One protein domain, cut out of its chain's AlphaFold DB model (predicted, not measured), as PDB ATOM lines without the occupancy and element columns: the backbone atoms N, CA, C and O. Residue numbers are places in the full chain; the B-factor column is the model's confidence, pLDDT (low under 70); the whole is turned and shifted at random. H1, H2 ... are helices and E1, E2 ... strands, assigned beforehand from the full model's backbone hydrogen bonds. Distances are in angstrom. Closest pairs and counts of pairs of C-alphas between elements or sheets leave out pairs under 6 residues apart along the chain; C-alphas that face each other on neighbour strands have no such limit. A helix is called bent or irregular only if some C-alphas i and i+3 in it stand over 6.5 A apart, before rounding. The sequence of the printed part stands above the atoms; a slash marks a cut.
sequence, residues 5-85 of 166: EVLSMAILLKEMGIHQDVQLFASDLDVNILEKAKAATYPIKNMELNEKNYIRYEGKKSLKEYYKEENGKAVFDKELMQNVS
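What this domain is: This is residues 5 to 85 of the 166 residues of the protein "Protein-glutamate O-methyltransferase CheR" of Cyclobacteriaceae bacterium (UniProt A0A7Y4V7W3). A small sheet of three strands, E2, E4 and E3, makes one side of a rounded domain; H3 runs out from it, and H4 leads back to it. On the side away from the sheet, E1 lies beside the last residues, 84 to 85, H1 and H5 pack together near the middle, and H2 comes between E1 and E2 along the chain. The printed part has 81 residues with five named helices and four named strands, in the order H1 E1 H2 E2 H3 H4 E3 E4 H5; the sheet is antiparallel, and the class is mixed, helices and strands. It is compact, with a radius of gyration of the C-alphas of 12.6 A and spans of 30 by 28 by 19 A.

Where its parts are: Find C-alpha 5 at (-17.901, 3.891, 30.402); from there H1 runs through residues 5 to 15, 15.5 A. Next come E1, residues 24 to 28, 13.6 A, and H2, residues 31 to 39, 12.5 A. E2 is residues 41 to 43, 7.1 A. At C-alpha 44, (-16.466, 20.395, 25.843), begins H3, residues 44 to 56, 19.1 A; it is irregular, but only just, with C-alphas 45 and 48 6.6 A apart. H4 is residues 63 to 66, 5.7 A, E3 residues 67 to 70 and E4 residues 73 to 76, each 9.4 A. H5, residues 78 to 81, 5.4 A, ends at C-alpha 81, (-23.650, 3.766, 20.050).

How they stand to each other: Begin at the sheet, where E4 is the inner strand. E2 and E4 are antiparallel at 151 degrees; look for N 42 and O 74 at 3.0 A, within hydrogen-bond range. E3 and E4 form a hairpin at 147 degrees, with N 68 and O 75 at 2.9 A, within hydrogen-bond range. E2, H3 with H4, and E3 form a split strand-helix-strand unit, two strands that run the same way with E4 between them; its crossover is right-handed. H3 only grazes the sheet, with residues 44 to 47, and H4 only grazes it, with residues 63 to 66. H3 touches H4 with residues 50 to 54 alone, the closest C-alphas being those of Glu 51 and Leu 63, 5.8 A. H1 touches H5, the closest C-alphas being those of Ala 10 and Leu 80, 5.5 A. H1 and H2 are near each other, with 5 pairs of C-alphas within 10 A, while H1 and H3 are apart. E1 pairs with no named strand, but its residues 24 to 25 pair with residues 84 to 85, parallel. In H1 and H2 every O i to N i+4 pair is within hydrogen-bond range, in H3 7 of 9; H4 and H5 are too short for such a pair.

The domain as a whole: The two C-alphas farthest apart are those of Leu 29 and Lys 61, 33.2 A. The printed part has no cut, and no link is long. The model's mean pLDDT of the printed part is 96.3, and no printed residue is under 70.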
ATOM      1  N   GLU A   5     -18.439   5.261  30.389       95.38
ATOM      2  CA  GLU A   5     -17.901   3.891  30.402       95.38
ATOM      3  C   GLU A   5     -18.265   3.114  29.127       95.38
ATOM      4  O   GLU A   5     -17.393   2.518  28.493       95.38
ATOM      5  N   VAL A   6     -19.534   3.164  28.698       96.94
ATOM      6  CA  VAL A   6     -19.960   2.475  27.469       96.94
ATOM      7  C   VAL A   6     -19.371   3.131  26.219       96.94
ATOM      8  O   VAL A   6     -19.004   2.426  25.281       96.94
ATOM      9  N   LEU A   7     -19.197   4.456  26.216       97.38
ATOM     10  CA  LEU A   7     -18.530   5.163  25.123       97.38
ATOM     11  C   LEU A   7     -17.050   4.791  25.018       97.38
ATOM     12  O   LEU A   7     -16.576   4.507  23.920       97.38
ATOM     13  N   SER A   8     -16.327   4.742  26.139       96.62
ATOM     14  CA  SER A   8     -14.934   4.292  26.158       96.62
ATOM     15  C   SER A   8     -14.801   2.863  25.630       96.62
ATOM     16  O   SER A   8     -13.915   2.596  24.819       96.62
ATOM     17  N   MET A   9     -15.715   1.965  26.012       97.19
ATOM     18  CA  MET A   9     -15.748   0.603  25.471       97.19
ATOM     19  C   MET A   9     -16.039   0.574  23.971       97.19
ATOM     20  O   MET A   9     -15.372  -0.151  23.239       97.19
ATOM     21  N   ALA A  10     -16.992   1.371  23.487       97.88
ATOM     22  CA  ALA A  10     -17.301   1.443  22.064       97.88
ATOM     23  C   ALA A  10     -16.103   1.928  21.232       97.88
ATOM     24  O   ALA A  10     -15.807   1.345  20.189       97.88
ATOM     25  N   ILE A  11     -15.387   2.952  21.709       97.88
ATOM     26  CA  ILE A  11     -14.170   3.458  21.057       97.88
ATOM     27  C   ILE A  11     -13.090   2.374  21.033       97.88
ATOM     28  O   ILE A  11     -12.554   2.081  19.966       97.88
ATOM     29  N   LEU A  12     -12.829   1.718  22.169       97.25
ATOM     30  CA  LEU A  12     -11.863   0.618  22.255       97.25
ATOM     31  C   LEU A  12     -12.188  -0.499  21.252       97.25
ATOM     32  O   LEU A  12     -11.320  -0.939  20.500       97.25
ATOM     33  N   LEU A  13     -13.448  -0.931  21.191       97.38
ATOM     34  CA  LEU A  13     -13.887  -1.973  20.262       97.38
ATOM     35  C   LEU A  13     -13.776  -1.530  18.795       97.38
ATOM     36  O   LEU A  13     -13.421  -2.343  17.937       97.38
ATOM     37  N   LYS A  14     -14.031  -0.246  18.495       96.88
ATOM     38  CA  LYS A  14     -13.857   0.329  17.149       96.88
ATOM     39  C   LYS A  14     -12.382   0.319  16.748       96.88
ATOM     40  O   LYS A  14     -12.054  -0.082  15.637       96.88
ATOM     41  N   GLU A  15     -11.483   0.650  17.669       96.69
ATOM     42  CA  GLU A  15     -10.028   0.590  17.470       96.69
ATOM     43  C   GLU A  15      -9.454  -0.827  17.384       96.69
ATOM     44  O   GLU A  15      -8.359  -1.037  16.852       96.69
ATOM     45  N   MET A  16     -10.169  -1.809  17.926       96.12
ATOM     46  CA  MET A  16      -9.870  -3.230  17.761       96.12
ATOM     47  C   MET A  16     -10.435  -3.805  16.454       96.12
ATOM     48  O   MET A  16     -10.062  -4.913  16.086       96.12
ATOM     49  N   GLY A  17     -11.302  -3.068  15.749       96.75
ATOM     50  CA  GLY A  17     -11.924  -3.513  14.501       96.75
ATOM     51  C   GLY A  17     -13.063  -4.521  14.679       96.75
ATOM     52  O   GLY A  17     -13.466  -5.128  13.698       96.75
ATOM     53  N   ILE A  18     -13.583  -4.689  15.901       97.19
ATOM     54  CA  ILE A  18     -14.608  -5.696  16.244       97.19
ATOM     55  C   ILE A  18     -15.910  -5.079  16.769       97.19
ATOM     56  O   ILE A  18     -16.778  -5.780  17.274       97.19
ATOM     57  N   HIS A  19     -16.061  -3.753  16.694       96.69
ATOM     58  CA  HIS A  19     -17.250  -3.053  17.203       96.69
ATOM     59  C   HIS A  19     -18.562  -3.575  16.603       96.69
ATOM     60  O   HIS A  19     -19.563  -3.634  17.311       96.69
ATOM     61  N   GLN A  20     -18.544  -4.010  15.340       95.31
ATOM     62  CA  GLN A  20     -19.719  -4.567  14.659       95.31
ATOM     63  C   GLN A  20     -20.073  -5.993  15.097       95.31
ATOM     64  O   GLN A  20     -21.219  -6.404  14.948       95.31
ATOM     65  N   ASP A  21     -19.118  -6.716  15.678       96.56
ATOM     66  CA  ASP A  21     -19.289  -8.106  16.112       96.56
ATOM     67  C   ASP A  21     -19.673  -8.210  17.598       96.56
ATOM     68  O   ASP A  21     -19.871  -9.307  18.122       96.56
ATOM     69  N   VAL A  22     -19.766  -7.073  18.303       97.19
ATOM     70  CA  VAL A  22     -19.996  -7.016  19.751       97.19
ATOM     71  C   VAL A  22     -21.291  -6.281  20.075       97.19
ATOM     72  O   VAL A  22     -21.473  -5.111  19.743       97.19
ATOM     73  N   GLN A  23     -22.165  -6.950  20.829       97.50
ATOM     74  CA  GLN A  23     -23.350  -6.336  21.420       97.50
ATOM     75  C   GLN A  23     -23.013  -5.776  22.807       97.50
ATOM     76  O   GLN A  23     -22.663  -6.521  23.724       97.50
ATOM     77  N   LEU A  24     -23.182  -4.468  22.990       97.81
ATOM     78  CA  LEU A  24     -23.031  -3.818  24.289       97.81
ATOM     79  C   LEU A  24     -24.389  -3.681  24.979       97.81
ATOM     80  O   LEU A  24     -25.398  -3.359  24.349       97.81
ATOM     81  N   PHE A  25     -24.410  -3.875  26.294       97.38
ATOM     82  CA  PHE A  25     -25.573  -3.603  27.135       97.38
ATOM     83  C   PHE A  25     -25.184  -2.579  28.193       97.38
ATOM     84  O   PHE A  25     -24.264  -2.811  28.971       97.38
ATOM     85  N   ALA A  26     -25.890  -1.451  28.219       96.81
ATOM     86  CA  ALA A  26     -25.680  -0.397  29.203       96.81
ATOM     87  C   ALA A  26     -26.945  -0.232  30.038       96.81
ATOM     88  O   ALA A  26     -28.040  -0.053  29.494       96.81
ATOM     89  N   SER A  27     -26.812  -0.292  31.359       95.50
ATOM     90  CA  SER A  27     -27.963  -0.196  32.248       95.50
ATOM     91  C   SER A  27     -27.747   0.741  33.417       95.50
ATOM     92  O   SER A  27     -26.656   0.814  33.971       95.50
ATOM     93  N   ASP A  28     -28.819   1.414  33.808       95.06
ATOM     94  CA  ASP A  28     -28.882   2.303  34.961       95.06
ATOM     95  C   ASP A  28     -30.330   2.287  35.491       95.06
ATOM     96  O   ASP A  28     -31.267   1.908  34.775       95.06
ATOM     97  N   LEU A  29     -30.528   2.672  36.749       93.00
ATOM     98  CA  LEU A  29     -31.859   2.781  37.346       93.00
ATOM     99  C   LEU A  29     -32.567   4.066  36.881       93.00
ATOM    100  O   LEU A  29     -33.801   4.096  36.787       93.00
ATOM    101  N   ASP A  30     -31.791   5.112  36.574       94.44
ATOM    102  CA  ASP A  30     -32.290   6.411  36.126       94.44
ATOM    103  C   ASP A  30     -32.393   6.484  34.593       94.44
ATOM    104  O   ASP A  30     -31.404   6.511  33.858       94.44
ATOM    105  N   VAL A  31     -33.629   6.582  34.101       94.81
ATOM    106  CA  VAL A  31     -33.927   6.693  32.665       94.81
ATOM    107  C   VAL A  31     -33.354   7.978  32.067       94.81
ATOM    108  O   VAL A  31     -32.889   7.963  30.932       94.81
ATOM    109  N   ASN A  32     -33.302   9.080  32.821       95.25
ATOM    110  CA  ASN A  32     -32.742  10.337  32.317       95.25
ATOM    111  C   ASN A  32     -31.238  10.219  32.062       95.25
ATOM    112  O   ASN A  32     -30.702  10.844  31.148       95.25
ATOM    113  N   ILE A  33     -30.547   9.422  32.878       94.62
ATOM    114  CA  ILE A  33     -29.128   9.128  32.699       94.62
ATOM    115  C   ILE A  33     -28.914   8.240  31.470       94.62
ATOM    116  O   ILE A  33     -27.995   8.503  30.697       94.62
ATOM    117  N   LEU A  34     -29.797   7.265  31.232       96.38
ATOM    118  CA  LEU A  34     -29.767   6.454  30.011       96.38
ATOM    119  C   LEU A  34     -29.968   7.299  28.749       96.38
ATOM    120  O   LEU A  34     -29.244   7.106  27.777       96.38
ATOM    121  N   GLU A  35     -30.891   8.263  28.757       95.44
ATOM    122  CA  GLU A  35     -31.080   9.169  27.614       95.44
ATOM    123  C   GLU A  35     -29.854  10.060  27.371       95.44
ATOM    124  O   GLU A  35     -29.457  10.276  26.225       95.44
ATOM    125  N   LYS A  36     -29.181  10.520  28.434       94.69
ATOM    126  CA  LYS A  36     -27.901  11.239  28.301       94.69
ATOM    127  C   LYS A  36     -26.805  10.353  27.710       94.69
ATOM    128  O   LYS A  36     -26.080  10.808  26.829       94.69
ATOM    129  N   ALA A  37     -26.711   9.102  28.159       96.12
ATOM    130  CA  ALA A  37     -25.741   8.140  27.649       96.12
ATOM    131  C   ALA A  37     -25.969   7.836  26.160       96.12
ATOM    132  O   ALA A  37     -25.027   7.891  25.373       96.12
ATOM    133  N   LYS A  38     -27.227   7.621  25.749       96.25
ATOM    134  CA  LYS A  38     -27.623   7.440  24.340       96.25
ATOM    135  C   LYS A  38     -27.228   8.615  23.453       96.25
ATOM    136  O   LYS A  38     -26.849   8.416  22.304       96.25
ATOM    137  N   ALA A  39     -27.341   9.836  23.974       95.94
ATOM    138  CA  ALA A  39     -26.982  11.037  23.230       95.94
ATOM    139  C   ALA A  39     -25.468  11.170  23.001       95.94
ATOM    140  O   ALA A  39     -25.078  11.978  22.159       95.94
ATOM    141  N   ALA A  40     -24.633  10.439  23.757       96.88
ATOM    142  CA  ALA A  40     -23.170  10.453  23.679       96.88
ATOM    143  C   ALA A  40     -22.598  11.875  23.536       96.88
ATOM    144  O   ALA A  40     -21.743  12.158  22.699       96.88
ATOM    145  N   THR A  41     -23.146  12.802  24.323       96.94
ATOM    146  CA  THR A  41     -22.833  14.224  24.228       96.94
ATOM    147  C   THR A  41     -22.398  14.743  25.589       96.94
ATOM    148  O   THR A  41     -23.148  14.656  26.563       96.94
ATOM    149  N   TYR A  42     -21.214  15.352  25.644       96.31
ATOM    150  CA  TYR A  42     -20.580  15.774  26.894       96.31
ATOM    151  C   TYR A  42     -20.109  17.229  26.822       96.31
ATOM    152  O   TYR A  42     -19.794  17.718  25.739       96.31
ATOM    153  N   PRO A  43     -20.038  17.963  27.948       96.88
ATOM    154  CA  PRO A  43     -19.501  19.323  27.956       96.88
ATOM    155  C   PRO A  43     -18.074  19.368  27.397       96.88
ATOM    156  O   PRO A  43     -17.224  18.593  27.838       96.88
ATOM    157  N   ILE A  44     -17.787  20.311  26.492       97.19
ATOM    158  CA  ILE A  44     -16.466  20.395  25.843       97.19
ATOM    159  C   ILE A  44     -15.332  20.596  26.859       97.19
ATOM    160  O   ILE A  44     -14.250  20.040  26.707       97.19
ATOM    161  N   LYS A  45     -15.616  21.292  27.968       96.69
ATOM    162  CA  LYS A  45     -14.678  21.512  29.081       96.69
ATOM    163  C   LYS A  45     -14.137  20.220  29.714       96.69
ATOM    164  O   LYS A  45     -13.084  20.252  30.334       96.69
ATOM    165  N   ASN A  46     -14.846  19.095  29.574       95.56
ATOM    166  CA  ASN A  46     -14.392  17.803  30.095       95.56
ATOM    167  C   ASN A  46     -13.400  17.115  29.138       95.56
ATOM    168  O   ASN A  46     -12.678  16.212  29.558       95.56
ATOM    169  N   MET A  47     -13.349  17.522  27.861       95.94
ATOM    170  CA  MET A  47     -12.566  16.819  26.841       95.94
ATOM    171  C   MET A  47     -11.061  16.943  27.048       95.94
ATOM    172  O   MET A  47     -10.344  16.019  26.694       95.94
ATOM    173  N   GLU A  48     -10.568  18.016  27.673       95.56
ATOM    174  CA  GLU A  48      -9.133  18.132  27.967       95.56
ATOM    175  C   GLU A  48      -8.652  17.004  28.895       95.56
ATOM    176  O   GLU A  48      -7.631  16.366  28.637       95.56
ATOM    177  N   LEU A  49      -9.406  16.724  29.964       96.38
ATOM    178  CA  LEU A  49      -9.098  15.619  30.872       96.38
ATOM    179  C   LEU A  49      -9.283  14.267  30.175       96.38
ATOM    180  O   LEU A  49      -8.460  13.368  30.349       96.38
ATOM    181  N   ASN A  50     -10.341  14.127  29.376       96.44
ATOM    182  CA  ASN A  50     -10.626  12.879  28.674       96.44
ATOM    183  C   ASN A  50      -9.564  12.551  27.620       96.44
ATOM    184  O   ASN A  50      -9.166  11.395  27.535       96.44
ATOM    185  N   GLU A  51      -9.044  13.536  26.882       96.56
ATOM    186  CA  GLU A  51      -7.938  13.343  25.933       96.56
ATOM    187  C   GLU A  51      -6.675  12.875  26.667       96.56
ATOM    188  O   GLU A  51      -6.049  11.902  26.258       96.56
ATOM    189  N   LYS A  52      -6.330  13.506  27.803       97.19
ATOM    190  CA  LYS A  52      -5.184  13.080  28.626       97.19
ATOM    191  C   LYS A  52      -5.339  11.639  29.109       97.19
ATOM    192  O   LYS A  52      -4.374  10.883  29.065       97.19
ATOM    193  N   ASN A  53      -6.534  11.254  29.555       96.56
ATOM    194  CA  ASN A  53      -6.814   9.882  29.982       96.56
ATOM    195  C   ASN A  53      -6.734   8.899  28.811       96.56
ATOM    196  O   ASN A  53      -6.118   7.849  28.941       96.56
ATOM    197  N   TYR A  54      -7.320   9.248  27.673       97.19
ATOM    198  CA  TYR A  54      -7.310   8.420  26.475       97.19
ATOM    199  C   TYR A  54      -5.875   8.179  25.966       97.19
ATOM    200  O   TYR A  54      -5.513   7.038  25.698       97.19
ATOM    201  N   ILE A  55      -5.016   9.208  25.955       96.56
ATOM    202  CA  ILE A  55      -3.584   9.063  25.634       96.56
ATOM    203  C   ILE A  55      -2.864   8.220  26.694       96.56
ATOM    204  O   ILE A  55      -2.083   7.334  26.356       96.56
ATOM    205  N   ARG A  56      -3.127   8.476  27.984       96.25
ATOM    206  CA  ARG A  56      -2.518   7.730  29.097       96.25
ATOM    207  C   ARG A  56      -2.798   6.228  29.016       96.25
ATOM    208  O   ARG A  56      -1.942   5.450  29.417       96.25
ATOM    209  N   TYR A  57      -3.977   5.842  28.533       93.38
ATOM    210  CA  TYR A  57      -4.381   4.447  28.352       93.38
ATOM    211  C   TYR A  57      -4.220   3.965  26.903       93.38
ATOM    212  O   TYR A  57      -4.943   3.073  26.468       93.38
ATOM    213  N   GLU A  58      -3.253   4.541  26.180       95.06
ATOM    214  CA  GLU A  58      -2.761   4.046  24.887       95.06
ATOM    215  C   GLU A  58      -3.818   3.994  23.770       95.06
ATOM    216  O   GLU A  58      -3.785   3.117  22.904       95.06
ATOM    217  N   GLY A  59      -4.748   4.956  23.752       95.56
ATOM    218  CA  GLY A  59      -5.655   5.145  22.622       95.56
ATOM    219  C   GLY A  59      -4.890   5.278  21.298       95.56
ATOM    220  O   GLY A  59      -3.854   5.941  21.228       95.56
ATOM    221  N   LYS A  60      -5.375   4.629  20.233       94.50
ATOM    222  CA  LYS A  60      -4.590   4.453  18.991       94.50
ATOM    223  C   LYS A  60      -4.582   5.669  18.060       94.50
ATOM    224  O   LYS A  60      -3.815   5.705  17.099       94.50
ATOM    225  N   LYS A  61      -5.484   6.618  18.296       93.44
ATOM    226  CA  LYS A  61      -5.738   7.816  17.469       93.44
ATOM    227  C   LYS A  61      -5.718   9.098  18.306       93.44
ATOM    228  O   LYS A  61      -5.144   9.089  19.384       93.44
ATOM    229  N   SER A  62      -6.373  10.178  17.875       94.31
ATOM    230  CA  SER A  62      -6.811  11.250  18.786       94.31
ATOM    231  C   SER A  62      -8.269  11.056  19.199       94.31
ATOM    232  O   SER A  62      -9.101  10.678  18.373       94.31
ATOM    233  N   LEU A  63      -8.615  11.385  20.452       96.56
ATOM    234  CA  LEU A  63     -10.009  11.309  20.907       96.56
ATOM    235  C   LEU A  63     -10.918  12.255  20.100       96.56
ATOM    236  O   LEU A  63     -12.088  11.942  19.869       96.56
ATOM    237  N   LYS A  64     -10.370  13.372  19.606       96.00
ATOM    238  CA  LYS A  64     -11.058  14.330  18.723       96.00
ATOM    239  C   LYS A  64     -11.552  13.733  17.410       96.00
ATOM    240  O   LYS A  64     -12.441  14.309  16.797       96.00
ATOM    241  N   GLU A  65     -11.018  12.597  16.966       96.38
ATOM    242  CA  GLU A  65     -11.514  11.927  15.757       96.38
ATOM    243  C   GLU A  65     -12.893  11.284  15.961       96.38
ATOM    244  O   GLU A  65     -13.587  10.989  14.990       96.38
ATOM    245  N   TYR A  66     -13.309  11.081  17.214       97.38
ATOM    246  CA  TYR A  66     -14.562  10.412  17.556       97.38
ATOM    247  C   TYR A  66     -15.719  11.368  17.852       97.38
ATOM    248  O   TYR A  66     -16.841  10.902  18.056       97.38
ATOM    249  N   TYR A  67     -15.477  12.681  17.890       97.94
ATOM    250  CA  TYR A  67     -16.511  13.666  18.195       97.94
ATOM    251  C   TYR A  67     -16.362  14.959  17.393       97.94
ATOM    252  O   TYR A  67     -15.293  15.299  16.896       97.94
ATOM    253  N   LYS A  68     -17.453  15.718  17.303       97.75
ATOM    254  CA  LYS A  68     -17.469  17.092  16.791       97.75
ATOM    255  C   LYS A  68     -17.809  18.055  17.913       97.75
ATOM    256  O   LYS A  68     -18.564  17.713  18.822       97.75
ATOM    257  N   GLU A  69     -17.243  19.252  17.869       97.50
ATOM    258  CA  GLU A  69     -17.625  20.307  18.799       97.50
ATOM    259  C   GLU A  69     -18.840  21.067  18.259       97.50
ATOM    260  O   GLU A  69     -18.785  21.658  17.184       97.50
ATOM    261  N   GLU A  70     -19.935  21.061  19.016       97.06
ATOM    262  CA  GLU A  70     -21.174  21.759  18.680       97.06
ATOM    263  C   GLU A  70     -21.754  22.414  19.938       97.06
ATOM    264  O   GLU A  70     -21.990  21.751  20.950       97.06
ATOM    265  N   ASN A  71     -22.010  23.725  19.892       95.75
ATOM    266  CA  ASN A  71     -22.663  24.475  20.977       95.75
ATOM    267  C   ASN A  71     -22.026  24.248  22.370       95.75
ATOM    268  O   ASN A  71     -22.730  24.051  23.365       95.75
ATOM    269  N   GLY A  72     -20.688  24.235  22.443       96.69
ATOM    270  CA  GLY A  72     -19.940  24.012  23.690       96.69
ATOM    271  C   GLY A  72     -19.988  22.569  24.211       96.69
ATOM    272  O   GLY A  72     -19.732  22.317  25.396       96.69
ATOM    273  N   LYS A  73     -20.336  21.607  23.353       97.81
ATOM    274  CA  LYS A  73     -20.394  20.179  23.669       97.81
ATOM    275  C   LYS A  73     -19.575  19.377  22.665       97.81
ATOM    276  O   LYS A  73     -19.512  19.724  21.494       97.81
ATOM    277  N   ALA A  74     -18.988  18.286  23.132       98.00
ATOM    278  CA  ALA A  74     -18.470  17.220  22.294       98.00
ATOM    279  C   ALA A  74     -19.615  16.257  21.966       98.00
ATOM    280  O   ALA A  74     -20.157  15.621  22.874       98.00
ATOM    281  N   VAL A  75     -19.992  16.184  20.693       98.06
ATOM    282  CA  VAL A  75     -21.017  15.284  20.154       98.06
ATOM    283  C   VAL A  75     -20.304  14.121  19.473       98.06
ATOM    284  O   VAL A  75     -19.683  14.307  18.425       98.06
ATOM    285  N   PHE A  76     -20.342  12.939  20.089       98.06
ATOM    286  CA  PHE A  76     -19.664  11.756  19.558       98.06
ATOM    287  C   PHE A  76     -20.414  11.152  18.367       98.06
ATOM    288  O   PHE A  76     -21.629  11.304  18.227       98.06
ATOM    289  N   ASP A  77     -19.672  10.458  17.501       96.31
ATOM    290  CA  ASP A  77     -20.237   9.737  16.363       96.31
ATOM    291  C   ASP A  77     -21.283   8.713  16.831       96.31
ATOM    292  O   ASP A  77     -21.007   7.843  17.660       96.31
ATOM    293  N   LYS A  78     -22.494   8.806  16.273       93.81
ATOM    294  CA  LYS A  78     -23.614   7.924  16.620       93.81
ATOM    295  C   LYS A  78     -23.328   6.463  16.290       93.81
ATOM    296  O   LYS A  78     -23.895   5.596  16.951       93.81
ATOM    297  N   GLU A  79     -22.447   6.189  15.326       95.12
ATOM    298  CA  GLU A  79     -22.026   4.823  15.001       95.12
ATOM    299  C   GLU A  79     -21.458   4.108  16.237       95.12
ATOM    300  O   GLU A  79     -21.729   2.930  16.444       95.12
ATOM    301  N   LEU A  80     -20.765   4.822  17.136       96.88
ATOM    302  CA  LEU A  80     -20.219   4.238  18.371       96.88
ATOM    303  C   LEU A  80     -21.311   3.634  19.264       96.88
ATOM    304  O   LEU A  80     -21.064   2.653  19.963       96.88
ATOM    305  N   MET A  81     -22.523   4.188  19.217       97.00
ATOM    306  CA  MET A  81     -23.650   3.766  20.050       97.00
ATOM    307  C   MET A  81     -24.597   2.781  19.358       97.00
ATOM    308  O   MET A  81     -25.530   2.301  19.997       97.00
ATOM    309  N   GLN A  82     -24.381   2.453  18.080       94.56
ATOM    310  CA  GLN A  82     -25.367   1.697  17.301       94.56
ATOM    311  C   GLN A  82     -25.590   0.261  17.806       94.56
ATOM    312  O   GLN A  82     -26.708  -0.242  17.742       94.56
ATOM    313  N   ASN A  83     -24.557  -0.360  18.386       95.19
ATOM    314  CA  ASN A  83     -24.616  -1.723  18.932       95.19
ATOM    315  C   ASN A  83     -24.876  -1.747  20.449       95.19
ATOM    316  O   ASN A  83     -24.690  -2.773  21.108       95.19
ATOM    317  N   VAL A  84     -25.312  -0.621  21.026       97.69
ATOM    318  CA  VAL A  84     -25.584  -0.495  22.461       97.69
ATOM    319  C   VAL A  84     -27.081  -0.633  22.741       97.69
ATOM    320  O   VAL A  84     -27.899   0.190  22.331       97.69
ATOM    321  N   SER A  85     -27.454  -1.651  23.516       97.00
ATOM    322  CA  SER A  85     -28.797  -1.798  24.078       97.00
ATOM    323  C   SER A  85     -28.855  -1.144  25.458       97.00
ATOM    324  O   SER A  85     -28.277  -1.642  26.426       97.00
TER     325      SER A  85